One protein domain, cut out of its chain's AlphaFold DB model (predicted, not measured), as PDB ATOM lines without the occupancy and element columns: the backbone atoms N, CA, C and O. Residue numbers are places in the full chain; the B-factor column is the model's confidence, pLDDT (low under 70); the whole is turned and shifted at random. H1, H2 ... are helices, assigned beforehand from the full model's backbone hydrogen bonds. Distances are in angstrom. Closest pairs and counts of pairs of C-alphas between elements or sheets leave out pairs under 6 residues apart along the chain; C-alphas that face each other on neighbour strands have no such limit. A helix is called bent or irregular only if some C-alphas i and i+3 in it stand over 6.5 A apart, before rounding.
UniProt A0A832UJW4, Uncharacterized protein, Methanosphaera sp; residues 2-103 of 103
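This is residues 2 to 103 of the 103 residues of an uncharacterized protein of Methanosphaera sp (UniProt A0A832UJW4). A slender rod is made mainly by two long helices, with H4, which is bent, folding back along H3; H2 packs on H4b, and short H1 packs on H3 and H4a near the rod's other end. The 102 printed residues hold four named helices, H1 to H4 in chain order, and no named strand: the class is all helix. The whole is only just loose, close to compact, with a radius of gyration of the C-alphas of 15.6 A and spans of 54 by 23 by 18 A.

Look first at H4, residues 66 to 102, assigned as one helix by its hydrogen bonds but bent: C-alphas 74 and 77 are 6.6 A apart, and its arms H4a, residues 66 to 74, and H4b, residues 77 to 102, stand at a steep tilt of 52 degrees. H3, residues 34 to 63, touches H4b, closest at the C-alphas of Phe 45 and Thr 84, 5.1 A apart; they run opposite ways at a steep tilt of 40 degrees. H3 and H4a form a helical hairpin, closest at C-alphas Tyr 61 and Ala 69, 5.1 A. H2, residues 15 to 29, touches H4b, closest at C-alphas Ile 24 and Gly 94, 4.0 A. H2, H3 and H4b form an up-and-down bundle, each running against the one before. H1, residues 2 to 9, touches H3, closest at C-alphas Ala 4 and Ser 56, 5.4 A. In H1, H2, H3, H4a and H4b every O i to N i+4 pair is within hydrogen-bond range.

Find C-alpha 34 at (125.283, 142.205, 161.276); from there H3 runs 42.3 A to C-alpha 63. H4a spans 12.9 A, and H4b 37.7 A, ending at C-alpha 102, (137.536, 147.340, 168.246). H2 measures 21.2 A and H1 10.3 A.

The farthest C-alphas, Gly 65 and Asn 103, are 54.5 A apart. The printed part has no cut, and its three links are tight. Residues 2 to 13 have pLDDT under 70.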
ATOM      1  N   ILE A   2     133.765 114.418 154.996       49.25
ATOM      2  CA  ILE A   2     133.207 114.804 156.307       49.25
ATOM      3  C   ILE A   2     131.724 114.409 156.482       49.25
ATOM      4  O   ILE A   2     131.389 113.805 157.492       49.25
ATOM      5  N   LEU A   3     130.860 114.656 155.486       50.44
ATOM      6  CA  LEU A   3     129.451 114.207 155.480       50.44
ATOM      7  C   LEU A   3     129.320 112.682 155.341       50.44
ATOM      8  O   LEU A   3     128.522 112.058 156.026       50.44
ATOM      9  N   ALA A   4     130.141 112.072 154.483       44.34
ATOM     10  CA  ALA A   4     130.166 110.621 154.305       44.34
ATOM     11  C   ALA A   4     130.614 109.883 155.575       44.34
ATOM     12  O   ALA A   4     129.955 108.939 155.976       44.34
ATOM     13  N   ILE A   5     131.687 110.335 156.234       51.06
ATOM     14  CA  ILE A   5     132.183 109.769 157.493       51.06
ATOM     15  C   ILE A   5     131.147 109.972 158.593       51.06
ATOM     16  O   ILE A   5     130.820 109.007 159.262       51.06
ATOM     17  N   SER A   6     130.568 111.161 158.762       52.75
ATOM     18  CA  SER A   6     129.547 111.359 159.807       52.75
ATOM     19  C   SER A   6     128.278 110.531 159.583       52.75
ATOM     20  O   SER A   6     127.674 110.091 160.555       52.75
ATOM     21  N   ILE A   7     127.907 110.238 158.331       52.53
ATOM     22  CA  ILE A   7     126.787 109.336 158.014       52.53
ATOM     23  C   ILE A   7     127.175 107.853 158.184       52.53
ATOM     24  O   ILE A   7     126.373 107.082 158.701       52.53
ATOM     25  N   LEU A   8     128.382 107.441 157.776       50.56
ATOM     26  CA  LEU A   8     128.840 106.038 157.807       50.56
ATOM     27  C   LEU A   8     129.381 105.591 159.174       50.56
ATOM     28  O   LEU A   8     129.257 104.425 159.527       50.56
ATOM     29  N   THR A   9     129.980 106.500 159.945       55.19
ATOM     30  CA  THR A   9     130.579 106.222 161.267       55.19
ATOM     31  C   THR A   9     129.764 106.785 162.429       55.19
ATOM     32  O   THR A   9     130.025 106.432 163.573       55.19
ATOM     33  N   GLY A  10     128.783 107.659 162.164       55.06
ATOM     34  CA  GLY A  10     128.002 108.340 163.203       55.06
ATOM     35  C   GLY A  10     128.786 109.392 163.999       55.06
ATOM     36  O   GLY A  10     128.227 110.008 164.904       55.06
ATOM     37  N   ASP A  11     130.066 109.615 163.684       62.06
ATOM     38  CA  ASP A  11     130.930 110.496 164.461       62.06
ATOM     39  C   ASP A  11     130.843 111.946 163.955       62.06
ATOM     40  O   ASP A  11     131.454 112.352 162.963       62.06
ATOM     41  N   ILE A  12     129.999 112.724 164.632       62.59
ATOM     42  CA  ILE A  12     129.712 114.141 164.347       62.59
ATOM     43  C   ILE A  12     130.535 115.083 165.241       62.59
ATOM     44  O   ILE A  12     130.458 116.307 165.096       62.59
ATOM     45  N   SER A  13     131.317 114.520 166.170       68.75
ATOM     46  CA  SER A  13     131.950 115.221 167.295       68.75
ATOM     47  C   SER A  13     132.847 116.389 166.873       68.75
ATOM     48  O   SER A  13     132.865 117.425 167.534       68.75
ATOM     49  N   LEU A  14     133.539 116.263 165.740       73.62
ATOM     50  CA  LEU A  14     134.453 117.280 165.212       73.62
ATOM     51  C   LEU A  14     133.789 118.286 164.270       73.62
ATOM     52  O   LEU A  14     134.302 119.392 164.094       73.62
ATOM     53  N   ILE A  15     132.649 117.950 163.668       78.25
ATOM     54  CA  ILE A  15     132.064 118.768 162.594       78.25
ATOM     55  C   ILE A  15     131.407 120.019 163.162       78.25
ATOM     56  O   ILE A  15     131.619 121.117 162.649       78.25
ATOM     57  N   ILE A  16     130.648 119.859 164.247       82.06
ATOM     58  CA  ILE A  16     129.939 120.963 164.899       82.06
ATOM     59  C   ILE A  16     130.929 122.021 165.423       82.06
ATOM     60  O   ILE A  16     130.781 123.184 165.037       82.06
ATOM     61  N   PRO A  17     131.974 121.667 166.206       86.88
ATOM     62  CA  PRO A  17     132.972 122.642 166.645       86.88
ATOM     63  C   PRO A  17     133.699 123.316 165.480       86.88
ATOM     64  O   PRO A  17     133.938 124.520 165.524       86.88
ATOM     65  N   SER A  18     134.005 122.566 164.414       86.62
ATOM     66  CA  SER A  18     134.687 123.112 163.236       86.62
ATOM     67  C   SER A  18     133.830 124.152 162.510       86.62
ATOM     68  O   SER A  18     134.324 125.228 162.181       86.62
ATOM     69  N   MET A  19     132.541 123.868 162.289       89.00
ATOM     70  CA  MET A  19     131.623 124.818 161.649       89.00
ATOM     71  C   MET A  19     131.443 126.082 162.486       89.00
ATOM     72  O   MET A  19     131.454 127.187 161.944       89.00
ATOM     73  N   LEU A  20     131.328 125.928 163.806       91.00
ATOM     74  CA  LEU A  20     131.214 127.052 164.729       91.00
ATOM     75  C   LEU A  20     132.480 127.922 164.701       91.00
ATOM     76  O   LEU A  20     132.380 129.142 164.591       91.00
ATOM     77  N   PHE A  21     133.662 127.303 164.715       92.62
ATOM     78  CA  PHE A  21     134.944 128.006 164.637       92.62
ATOM     79  C   PHE A  21     135.131 128.761 163.312       92.62
ATOM     80  O   PHE A  21     135.514 129.930 163.316       92.62
ATOM     81  N   ILE A  22     134.801 128.133 162.178       92.25
ATOM     82  CA  ILE A  22     134.833 128.793 160.862       92.25
ATOM     83  C   ILE A  22     133.866 129.980 160.834       92.25
ATOM     84  O   ILE A  22     134.217 131.047 160.329       92.25
ATOM     85  N   GLY A  23     132.671 129.816 161.409       93.19
ATOM     86  CA  GLY A  23     131.708 130.899 161.576       93.19
ATOM     87  C   GLY A  23     132.311 132.076 162.339       93.19
ATOM     88  O   GLY A  23     132.285 133.199 161.841       93.19
ATOM     89  N   ILE A  24     132.920 131.820 163.501       95.00
ATOM     90  CA  ILE A  24     133.563 132.856 164.326       95.00
ATOM     91  C   ILE A  24     134.618 133.624 163.525       95.00
ATOM     92  O   ILE A  24     134.605 134.855 163.525       95.00
ATOM     93  N   LEU A  25     135.490 132.924 162.792       94.81
ATOM     94  CA  LEU A  25     136.497 133.574 161.949       94.81
ATOM     95  C   LEU A  25     135.861 134.464 160.876       94.81
ATOM     96  O   LEU A  25     136.318 135.585 160.665       94.81
ATOM     97  N   LEU A  26     134.781 134.007 160.238       93.25
ATOM     98  CA  LEU A  26     134.053 134.803 159.250       93.25
ATOM     99  C   LEU A  26     133.520 136.115 159.858       93.25
ATOM    100  O   LEU A  26     133.657 137.173 159.243       93.25
ATOM    101  N   GLY A  27     132.941 136.052 161.063       91.56
ATOM    102  CA  GLY A  27     132.422 137.225 161.775       91.56
ATOM    103  C   GLY A  27     133.511 138.212 162.199       91.56
ATOM    104  O   GLY A  27     133.350 139.424 162.028       91.56
ATOM    105  N   LEU A  28     134.652 137.690 162.654       92.75
ATOM    106  CA  LEU A  28     135.820 138.492 163.020       92.75
ATOM    107  C   LEU A  28     136.422 139.222 161.813       92.75
ATOM    108  O   LEU A  28     136.741 140.405 161.890       92.75
ATOM    109  N   MET A  29     136.572 138.528 160.683       91.12
ATOM    110  CA  MET A  29     137.267 139.067 159.510       91.12
ATOM    111  C   MET A  29     136.429 140.076 158.722       91.12
ATOM    112  O   MET A  29     136.974 140.993 158.102       91.12
ATOM    113  N   LYS A  30     135.106 139.899 158.682       87.25
ATOM    114  CA  LYS A  30     134.262 140.620 157.730       87.25
ATOM    115  C   LYS A  30     133.645 141.879 158.337       87.25
ATOM    116  O   LYS A  30     132.574 141.816 158.932       87.25
ATOM    117  N   LYS A  31     134.279 143.031 158.106       86.62
ATOM    118  CA  LYS A  31     133.863 144.369 158.582       86.62
ATOM    119  C   LYS A  31     132.625 144.920 157.859       86.62
ATOM    120  O   LYS A  31     132.711 145.850 157.066       86.62
ATOM    121  N   VAL A  32     131.478 144.300 158.102       91.94
ATOM    122  CA  VAL A  32     130.165 144.697 157.570       91.94
ATOM    123  C   VAL A  32     129.135 144.716 158.690       91.94
ATOM    124  O   VAL A  32     129.442 144.293 159.808       91.94
ATOM    125  N   THR A  33     127.921 145.186 158.391       93.38
ATOM    126  CA  THR A  33     126.802 145.163 159.342       93.38
ATOM    127  C   THR A  33     126.373 143.729 159.671       93.38
ATOM    128  O   THR A  33     126.562 142.809 158.870       93.38
ATOM    129  N   MET A  34     125.752 143.527 160.836       91.75
ATOM    130  CA  MET A  34     125.283 142.205 161.276       91.75
ATOM    131  C   MET A  34     124.365 141.531 160.242       91.75
ATOM    132  O   MET A  34     124.553 140.363 159.906       91.75
ATOM    133  N   ASN A  35     123.412 142.272 159.672       92.19
ATOM    134  CA  ASN A  35     122.476 141.724 158.686       92.19
ATOM    135  C   ASN A  35     123.195 141.222 157.422       92.19
ATOM    136  O   ASN A  35     122.925 140.118 156.950       92.19
ATOM    137  N   GLU A  36     124.145 141.997 156.895       91.75
ATOM    138  CA  GLU A  36     124.939 141.604 155.723       91.75
ATOM    139  C   GLU A  36     125.853 140.413 156.025       91.75
ATOM    140  O   GLU A  36     126.046 139.536 155.176       91.75
ATOM    141  N   LEU A  37     126.413 140.358 157.236       94.38
ATOM    142  CA  LEU A  37     127.219 139.229 157.676       94.38
ATOM    143  C   LEU A  37     126.388 137.947 157.698       94.38
ATOM    144  O   LEU A  37     126.821 136.950 157.119       94.38
ATOM    145  N   LEU A  38     125.211 137.965 158.326       93.25
ATOM    146  CA  LEU A  38     124.346 136.792 158.450       93.25
ATOM    147  C   LEU A  38     123.911 136.268 157.079       93.25
ATOM    148  O   LEU A  38     124.058 135.078 156.808       93.25
ATOM    149  N   VAL A  39     123.469 137.153 156.178       93.94
ATOM    150  CA  VAL A  39     123.072 136.764 154.814       93.94
ATOM    151  C   VAL A  39     124.243 136.129 154.066       93.94
ATOM    152  O   VAL A  39     124.101 135.051 153.486       93.94
ATOM    153  N   CYS A  40     125.427 136.741 154.111       92.38
ATOM    154  CA  CYS A  40     126.597 136.159 153.461       92.38
ATOM    155  C   CYS A  40     127.057 134.852 154.108       92.38
ATOM    156  O   CYS A  40     127.518 133.970 153.389       92.38
ATOM    157  N   SER A  41     126.923 134.717 155.428       92.94
ATOM    158  CA  SER A  41     127.243 133.483 156.150       92.94
ATOM    159  C   SER A  41     126.347 132.350 155.668       92.94
ATOM    160  O   SER A  41     126.850 131.315 155.244       92.94
ATOM    161  N   ILE A  42     125.031 132.575 155.642       93.94
ATOM    162  CA  ILE A  42     124.050 131.588 155.182       93.94
ATOM    163  C   ILE A  42     124.375 131.144 153.754       93.94
ATOM    164  O   ILE A  42     124.497 129.950 153.497       93.94
ATOM    165  N   ILE A  43     124.580 132.091 152.833       93.75
ATOM    166  CA  ILE A  43     124.899 131.774 151.434       93.75
ATOM    167  C   ILE A  43     126.204 130.970 151.338       93.75
ATOM    168  O   ILE A  43     126.249 129.951 150.648       93.75
ATOM    169  N   ALA A  44     127.254 131.391 152.050       91.62
ATOM    170  CA  ALA A  44     128.549 130.719 152.031       91.62
ATOM    171  C   ALA A  44     128.465 129.284 152.575       91.62
ATOM    172  O   ALA A  44     128.984 128.361 151.945       91.62
ATOM    173  N   PHE A  45     127.779 129.076 153.702       91.44
ATOM    174  CA  PHE A  45     127.620 127.748 154.294       91.44
ATOM    175  C   PHE A  45     126.720 126.836 153.456       91.44
ATOM    176  O   PHE A  45     127.037 125.654 153.333       91.44
ATOM    177  N   VAL A  46     125.664 127.354 152.820       91.19
ATOM    178  CA  VAL A  46     124.827 126.563 151.901       91.19
ATOM    179  C   VAL A  46     125.648 126.088 150.705       91.19
ATOM    180  O   VAL A  46     125.692 124.889 150.430       91.19
ATOM    181  N   ILE A  47     126.355 126.998 150.025       91.06
ATOM    182  CA  ILE A  47     127.187 126.653 148.861       91.06
ATOM    183  C   ILE A  47     128.291 125.671 149.268       91.06
ATOM    184  O   ILE A  47     128.468 124.637 148.622       91.06
ATOM    185  N   GLY A  48     128.999 125.951 150.366       87.25
ATOM    186  CA  GLY A  48     130.052 125.078 150.883       87.25
ATOM    187  C   GLY A  48     129.539 123.678 151.229       87.25
ATOM    188  O   GLY A  48     130.183 122.682 150.896       87.25
ATOM    189  N   SER A  49     128.348 123.582 151.820       86.25
ATOM    190  CA  SER A  49     127.736 122.300 152.182       86.25
ATOM    191  C   SER A  49     127.279 121.504 150.957       86.25
ATOM    192  O   SER A  49     127.454 120.287 150.931       86.25
ATOM    193  N   ILE A  50     126.775 122.164 149.906       88.00
ATOM    194  CA  ILE A  50     126.442 121.512 148.626       88.00
ATOM    195  C   ILE A  50     127.703 120.945 147.965       88.00
ATOM    196  O   ILE A  50     127.712 119.789 147.537       88.00
ATOM    197  N   ILE A  51     128.794 121.715 147.920       87.94
ATOM    198  CA  ILE A  51     130.073 121.241 147.369       87.94
ATOM    199  C   ILE A  51     130.584 120.040 148.178       87.94
ATOM    200  O   ILE A  51     130.951 119.010 147.610       87.94
ATOM    201  N   ALA A  52     130.550 120.132 149.511       84.00
ATOM    202  CA  ALA A  52     130.958 119.044 150.395       84.00
ATOM    203  C   ALA A  52     130.098 117.781 150.214       84.00
ATOM    204  O   ALA A  52     130.627 116.664 150.305       84.00
ATOM    205  N   MET A  53     128.801 117.940 149.936       84.81
ATOM    206  CA  MET A  53     127.890 116.845 149.601       84.81
ATOM    207  C   MET A  53     128.309 116.170 148.292       84.81
ATOM    208  O   MET A  53     128.475 114.956 148.287       84.81
ATOM    209  N   ILE A  54     128.550 116.929 147.216       87.38
ATOM    210  CA  ILE A  54     128.956 116.383 145.908       87.38
ATOM    211  C   ILE A  54     130.266 115.594 146.024       87.38
ATOM    212  O   ILE A  54     130.347 114.453 145.575       87.38
ATOM    213  N   VAL A  55     131.280 116.162 146.684       85.81
ATOM    214  CA  VAL A  55     132.567 115.474 146.896       85.81
ATOM    215  C   VAL A  55     132.379 114.201 147.727       85.81
ATOM    216  O   VAL A  55     133.001 113.173 147.462       85.81
ATOM    217  N   SER A  56     131.511 114.246 148.741       82.81
ATOM    218  CA  SER A  56     131.205 113.071 149.562       82.81
ATOM    219  C   SER A  56     130.453 111.999 148.774       82.81
ATOM    220  O   SER A  56     130.777 110.826 148.922       82.81
ATOM    221  N   LEU A  57     129.522 112.394 147.905       85.75
ATOM    222  CA  LEU A  57     128.776 111.499 147.028       85.75
ATOM    223  C   LEU A  57     129.709 110.729 146.092       85.75
ATOM    224  O   LEU A  57     129.626 109.507 146.021       85.75
ATOM    225  N   ILE A  58     130.607 111.445 145.407       86.25
ATOM    226  CA  ILE A  58     131.575 110.854 144.478       86.25
ATOM    227  C   ILE A  58     132.429 109.822 145.215       86.25
ATOM    228  O   ILE A  58     132.531 108.681 144.774       86.25
ATOM    229  N   ASN A  59     132.980 110.185 146.377       83.88
ATOM    230  CA  ASN A  59     133.812 109.262 147.145       83.88
ATOM    231  C   ASN A  59     133.048 108.010 147.583       83.88
ATOM    232  O   ASN A  59     133.564 106.909 147.412       83.88
ATOM    233  N   VAL A  60     131.834 108.156 148.121       84.50
ATOM    234  CA  VAL A  60     131.027 107.011 148.584       84.50
ATOM    235  C   VAL A  60     130.616 106.119 147.419       84.50
ATOM    236  O   VAL A  60     130.696 104.902 147.531       84.50
ATOM    237  N   TYR A  61     130.264 106.704 146.273       85.69
ATOM    238  CA  TYR A  61     129.930 105.940 145.076       85.69
ATOM    239  C   TYR A  61     131.079 105.023 144.631       85.69
ATOM    240  O   TYR A  61     130.838 103.866 144.297       85.69
ATOM    241  N   TYR A  62     132.322 105.519 144.661       86.56
ATOM    242  CA  TYR A  62     133.497 104.744 144.250       86.56
ATOM    243  C   TYR A  62     134.047 103.794 145.325       86.56
ATOM    244  O   TYR A  62     134.756 102.857 144.969       86.56
ATOM    245  N   SER A  63     133.755 104.018 146.609       83.69
ATOM    246  CA  SER A  63     134.271 103.190 147.717       83.69
ATOM    247  C   SER A  63     133.279 102.129 148.191       83.69
ATOM    248  O   SER A  63     133.639 100.963 148.295       83.69
ATOM    249  N   GLU A  64     132.032 102.525 148.434       81.38
ATOM    250  CA  GLU A  64     130.994 101.685 149.049       81.38
ATOM    251  C   GLU A  64     129.926 101.243 148.028       81.38
ATOM    252  O   GLU A  64     129.158 100.310 148.264       81.38
ATOM    253  N   GLY A  65     129.869 101.899 146.865       83.31
ATOM    254  CA  GLY A  65     128.935 101.598 145.781       83.31
ATOM    255  C   GLY A  65     127.680 102.480 145.758       83.31
ATOM    256  O   GLY A  65     127.429 103.323 146.624       83.31
ATOM    257  N   GLY A  66     126.858 102.289 144.721       82.00
ATOM    258  CA  GLY A  66     125.741 103.188 144.404       82.00
ATOM    259  C   GLY A  66     124.627 103.247 145.454       82.00
ATOM    260  O   GLY A  66     124.024 104.302 145.640       82.00
ATOM    261  N   LEU A  67     124.370 102.151 146.179       82.50
ATOM    262  CA  LEU A  67     123.297 102.099 147.180       82.50
ATOM    263  C   LEU A  67     123.575 103.052 148.360       82.50
ATOM    264  O   LEU A  67     122.696 103.805 148.778       82.50
ATOM    265  N   TYR A  68     124.821 103.077 148.841       79.44
ATOM    266  CA  TYR A  68     125.249 103.978 149.913       79.44
ATOM    267  C   TYR A  68     125.311 105.436 149.446       79.44
ATOM    268  O   TYR A  68     124.991 106.340 150.214       79.44
ATOM    269  N   ALA A  69     125.630 105.685 148.172       78.50
ATOM    270  CA  ALA A  69     125.585 107.034 147.608       78.50
ATOM    271  C   ALA A  69     124.160 107.623 147.632       78.50
ATOM    272  O   ALA A  69     123.985 108.800 147.946       78.50
ATOM    273  N   ILE A  70     123.131 106.807 147.376       82.25
ATOM    274  CA  ILE A  70     121.724 107.234 147.467       82.25
ATOM    275  C   ILE A  70     121.345 107.570 148.915       82.25
ATOM    276  O   ILE A  70     120.705 108.595 149.157       82.25
ATOM    277  N   ALA A  71     121.780 106.755 149.881       78.69
ATOM    278  CA  ALA A  71     121.564 107.040 151.300       78.69
ATOM    279  C   ALA A  71     122.197 108.385 151.702       78.69
ATOM    280  O   ALA A  71     121.551 109.206 152.353       78.69
ATOM    281  N   VAL A  72     123.419 108.675 151.237       79.44
ATOM    282  CA  VAL A  72     124.079 109.969 151.481       79.44
ATOM    283  C   VAL A  72     123.236 111.137 150.965       79.44
ATOM    284  O   VAL A  72     123.098 112.122 151.685       79.44
ATOM    285  N   ILE A  73     122.618 111.039 149.783       82.62
ATOM    286  CA  ILE A  73     121.739 112.104 149.258       82.62
ATOM    287  C   ILE A  73     120.556 112.351 150.196       82.62
ATOM    288  O   ILE A  73     120.249 113.503 150.502       82.62
ATOM    289  N   GLN A  74     119.893 111.288 150.657       81.25
ATOM    290  CA  GLN A  74     118.691 111.408 151.484       81.25
ATOM    291  C   GLN A  74     118.983 112.061 152.838       81.25
ATOM    292  O   GLN A  74     118.258 112.963 153.253       81.25
ATOM    293  N   TYR A  75     120.068 111.659 153.503       77.44
ATOM    294  CA  TYR A  75     120.405 112.185 154.827       77.44
ATOM    295  C   TYR A  75     121.099 113.553 154.783       77.44
ATOM    296  O   TYR A  75     120.998 114.316 155.744       77.44
ATOM    297  N   SER A  76     121.762 113.908 153.676       79.44
ATOM    298  CA  SER A  76     122.555 115.147 153.587       79.44
ATOM    299  C   SER A  76     121.738 116.422 153.793       79.44
ATOM    300  O   SER A  76     122.271 117.385 154.334       79.44
ATOM    301  N   TRP A  77     120.453 116.448 153.432       78.94
ATOM    302  CA  TRP A  77     119.614 117.650 153.552       78.94
ATOM    303  C   TRP A  77     119.507 118.178 154.986       78.94
ATOM    304  O   TRP A  77     119.642 119.379 155.218       78.94
ATOM    305  N   ILE A  78     119.316 117.277 155.953       80.94
ATOM    306  CA  ILE A  78     119.204 117.637 157.372       80.94
ATOM    307  C   ILE A  78     120.545 118.173 157.882       80.94
ATOM    308  O   ILE A  78     120.590 119.202 158.556       80.94
ATOM    309  N   TYR A  79     121.647 117.523 157.502       80.31
ATOM    310  CA  TYR A  79     122.986 117.959 157.886       80.31
ATOM    311  C   TYR A  79     123.361 119.310 157.273       80.31
ATOM    312  O   TYR A  79     123.940 120.142 157.962       80.31
ATOM    313  N   ILE A  80     122.981 119.578 156.020       85.81
ATOM    314  CA  ILE A  80     123.198 120.881 155.374       85.81
ATOM    315  C   ILE A  80     122.493 121.993 156.160       85.81
ATOM    316  O   ILE A  80     123.112 123.016 156.462       85.81
ATOM    317  N   ALA A  81     121.223 121.794 156.528       87.19
ATOM    318  CA  ALA A  81     120.474 122.769 157.318       87.19
ATOM    319  C   ALA A  81     121.134 123.004 158.688       87.19
ATOM    320  O   ALA A  81     121.345 124.149 159.095       87.19
ATOM    321  N   TYR A  82     121.525 121.925 159.364       86.88
ATOM    322  CA  TYR A  82     122.136 121.988 160.687       86.88
ATOM    323  C   TYR A  82     123.509 122.680 160.677       86.88
ATOM    324  O   TYR A  82     123.772 123.563 161.494       86.88
ATOM    325  N   TYR A  83     124.371 122.354 159.712       86.19
ATOM    326  CA  TYR A  83     125.688 122.979 159.577       86.19
ATOM    327  C   TYR A  83     125.601 124.451 159.183       86.19
ATOM    328  O   TYR A  83     126.356 125.269 159.708       86.19
ATOM    329  N   THR A  84     124.646 124.802 158.318       91.25
ATOM    330  CA  THR A  84     124.379 126.200 157.957       91.25
ATOM    331  C   THR A  84     123.953 127.004 159.179       91.25
ATOM    332  O   THR A  84     124.452 128.110 159.398       91.25
ATOM    333  N   PHE A  85     123.077 126.439 160.013       92.44
ATOM    334  CA  PHE A  85     122.636 127.080 161.245       92.44
ATOM    335  C   PHE A  85     123.803 127.315 162.213       92.44
ATOM    336  O   PHE A  85     124.028 128.448 162.636       92.44
ATOM    337  N   ILE A  86     124.600 126.281 162.502       92.38
ATOM    338  CA  ILE A  86     125.748 126.386 163.418       92.38
ATOM    339  C   ILE A  86     126.781 127.397 162.917       92.38
ATOM    340  O   ILE A  86     127.246 128.233 163.690       92.38
ATOM    341  N   GLY A  87     127.129 127.348 161.630       92.00
ATOM    342  CA  GLY A  87     128.089 128.280 161.043       92.00
ATOM    343  C   GLY A  87     127.624 129.736 161.123       92.00
ATOM    344  O   GLY A  87     128.418 130.631 161.411       92.00
ATOM    345  N   THR A  88     126.322 129.972 160.948       94.25
ATOM    346  CA  THR A  88     125.718 131.310 161.060       94.25
ATOM    347  C   THR A  88     125.679 131.808 162.509       94.25
ATOM    348  O   THR A  88     125.936 132.979 162.771       94.25
ATOM    349  N   VAL A  89     125.419 130.927 163.480       95.06
ATOM    350  CA  VAL A  89     125.542 131.273 164.908       95.06
ATOM    351  C   VAL A  89     126.994 131.613 165.252       95.06
ATOM    352  O   VAL A  89     127.251 132.606 165.928       95.06
ATOM    353  N   GLY A  90     127.953 130.842 164.733       94.94
ATOM    354  CA  GLY A  90     129.375 131.137 164.880       94.94
ATOM    355  C   GLY A  90     129.732 132.527 164.352       94.94
ATOM    356  O   GLY A  90     130.433 133.274 165.032       94.94
ATOM    357  N   SER A  91     129.218 132.922 163.182       95.50
ATOM    358  CA  SER A  91     129.503 134.250 162.622       95.50
ATOM    359  C   SER A  91     128.871 135.391 163.404       95.50
ATOM    360  O   SER A  91     129.527 136.414 163.588       95.50
ATOM    361  N   ALA A  92     127.672 135.200 163.959       95.19
ATOM    362  CA  ALA A  92     127.078 136.149 164.897       95.19
ATOM    363  C   ALA A  92     127.961 136.357 166.141       95.19
ATOM    364  O   ALA A  92     128.209 137.490 166.543       95.19
ATOM    365  N   ILE A  93     128.490 135.277 166.721       95.94
ATOM    366  CA  ILE A  93     129.417 135.358 167.863       95.94
ATOM    367  C   ILE A  93     130.702 136.093 167.459       95.94
ATOM    368  O   ILE A  93     131.153 136.988 168.170       95.94
ATOM    369  N   GLY A  94     131.272 135.755 166.299       94.56
ATOM    370  CA  GLY A  94     132.466 136.413 165.767       94.56
ATOM    371  C   GLY A  94     132.284 137.913 165.526       94.56
ATOM    372  O   GLY A  94     133.219 138.680 165.742       94.56
ATOM    373  N   TYR A  95     131.084 138.341 165.125       95.69
ATOM    374  CA  TYR A  95     130.737 139.756 164.978       95.69
ATOM    375  C   TYR A  95     130.823 140.506 166.307       95.69
ATOM    376  O   TYR A  95     131.510 141.520 166.387       95.69
ATOM    377  N   TYR A  96     130.174 139.987 167.354       94.56
ATOM    378  CA  TYR A  96     130.193 140.630 168.670       94.56
ATOM    379  C   TYR A  96     131.595 140.651 169.278       94.56
ATOM    380  O   TYR A  96     132.003 141.658 169.843       94.56
ATOM    381  N   LEU A  97     132.375 139.581 169.094       93.25
ATOM    382  CA  LEU A  97     133.782 139.569 169.503       93.25
ATOM    383  C   LEU A  97     134.596 140.655 168.795       93.25
ATOM    384  O   LEU A  97     135.453 141.273 169.416       93.25
ATOM    385  N   ARG A  98     134.341 140.901 167.506       93.94
ATOM    386  CA  ARG A  98     135.010 141.983 166.780       93.94
ATOM    387  C   ARG A  98     134.649 143.349 167.357       93.94
ATOM    388  O   ARG A  98     135.550 144.154 167.550       93.94
ATOM    389  N   GLU A  99     133.367 143.604 167.617       92.69
ATOM    390  CA  GLU A  99     132.924 144.875 168.211       92.69
ATOM    391  C   GLU A  99     133.539 145.112 169.594       92.69
ATOM    392  O   GLU A  99     133.898 146.240 169.905       92.69
ATOM    393  N   GLU A 100     133.723 144.067 170.401       92.12
ATOM    394  CA  GLU A 100     134.417 144.161 171.694       92.12
ATOM    395  C   GLU A 100     135.928 144.412 171.553       92.12
ATOM    396  O   GLU A 100     136.511 145.086 172.389       92.12
ATOM    397  N   ILE A 101     136.581 143.882 170.509       91.56
ATOM    398  CA  ILE A 101     138.022 144.096 170.266       91.56
ATOM    399  C   ILE A 101     138.306 145.494 169.696       91.56
ATOM    400  O   ILE A 101     139.387 146.039 169.914       91.56
ATOM    401  N   GLU A 102     137.387 146.032 168.895       87.88
ATOM    402  CA  GLU A 102     137.536 147.340 168.246       87.88
ATOM    403  C   GLU A 102     137.035 148.517 169.114       87.88
ATOM    404  O   GLU A 102     137.287 149.666 168.740       87.88
ATOM    405  N   ASN A 103     136.366 148.248 170.245       75.12
ATOM    406  CA  ASN A 103     136.032 149.230 171.293       75.12
ATOM    407  C   ASN A 103     137.196 149.455 172.269       75.12
ATOM    408  O   ASN A 103     137.332 150.608 172.741       75.12
TER     409      ASN A 103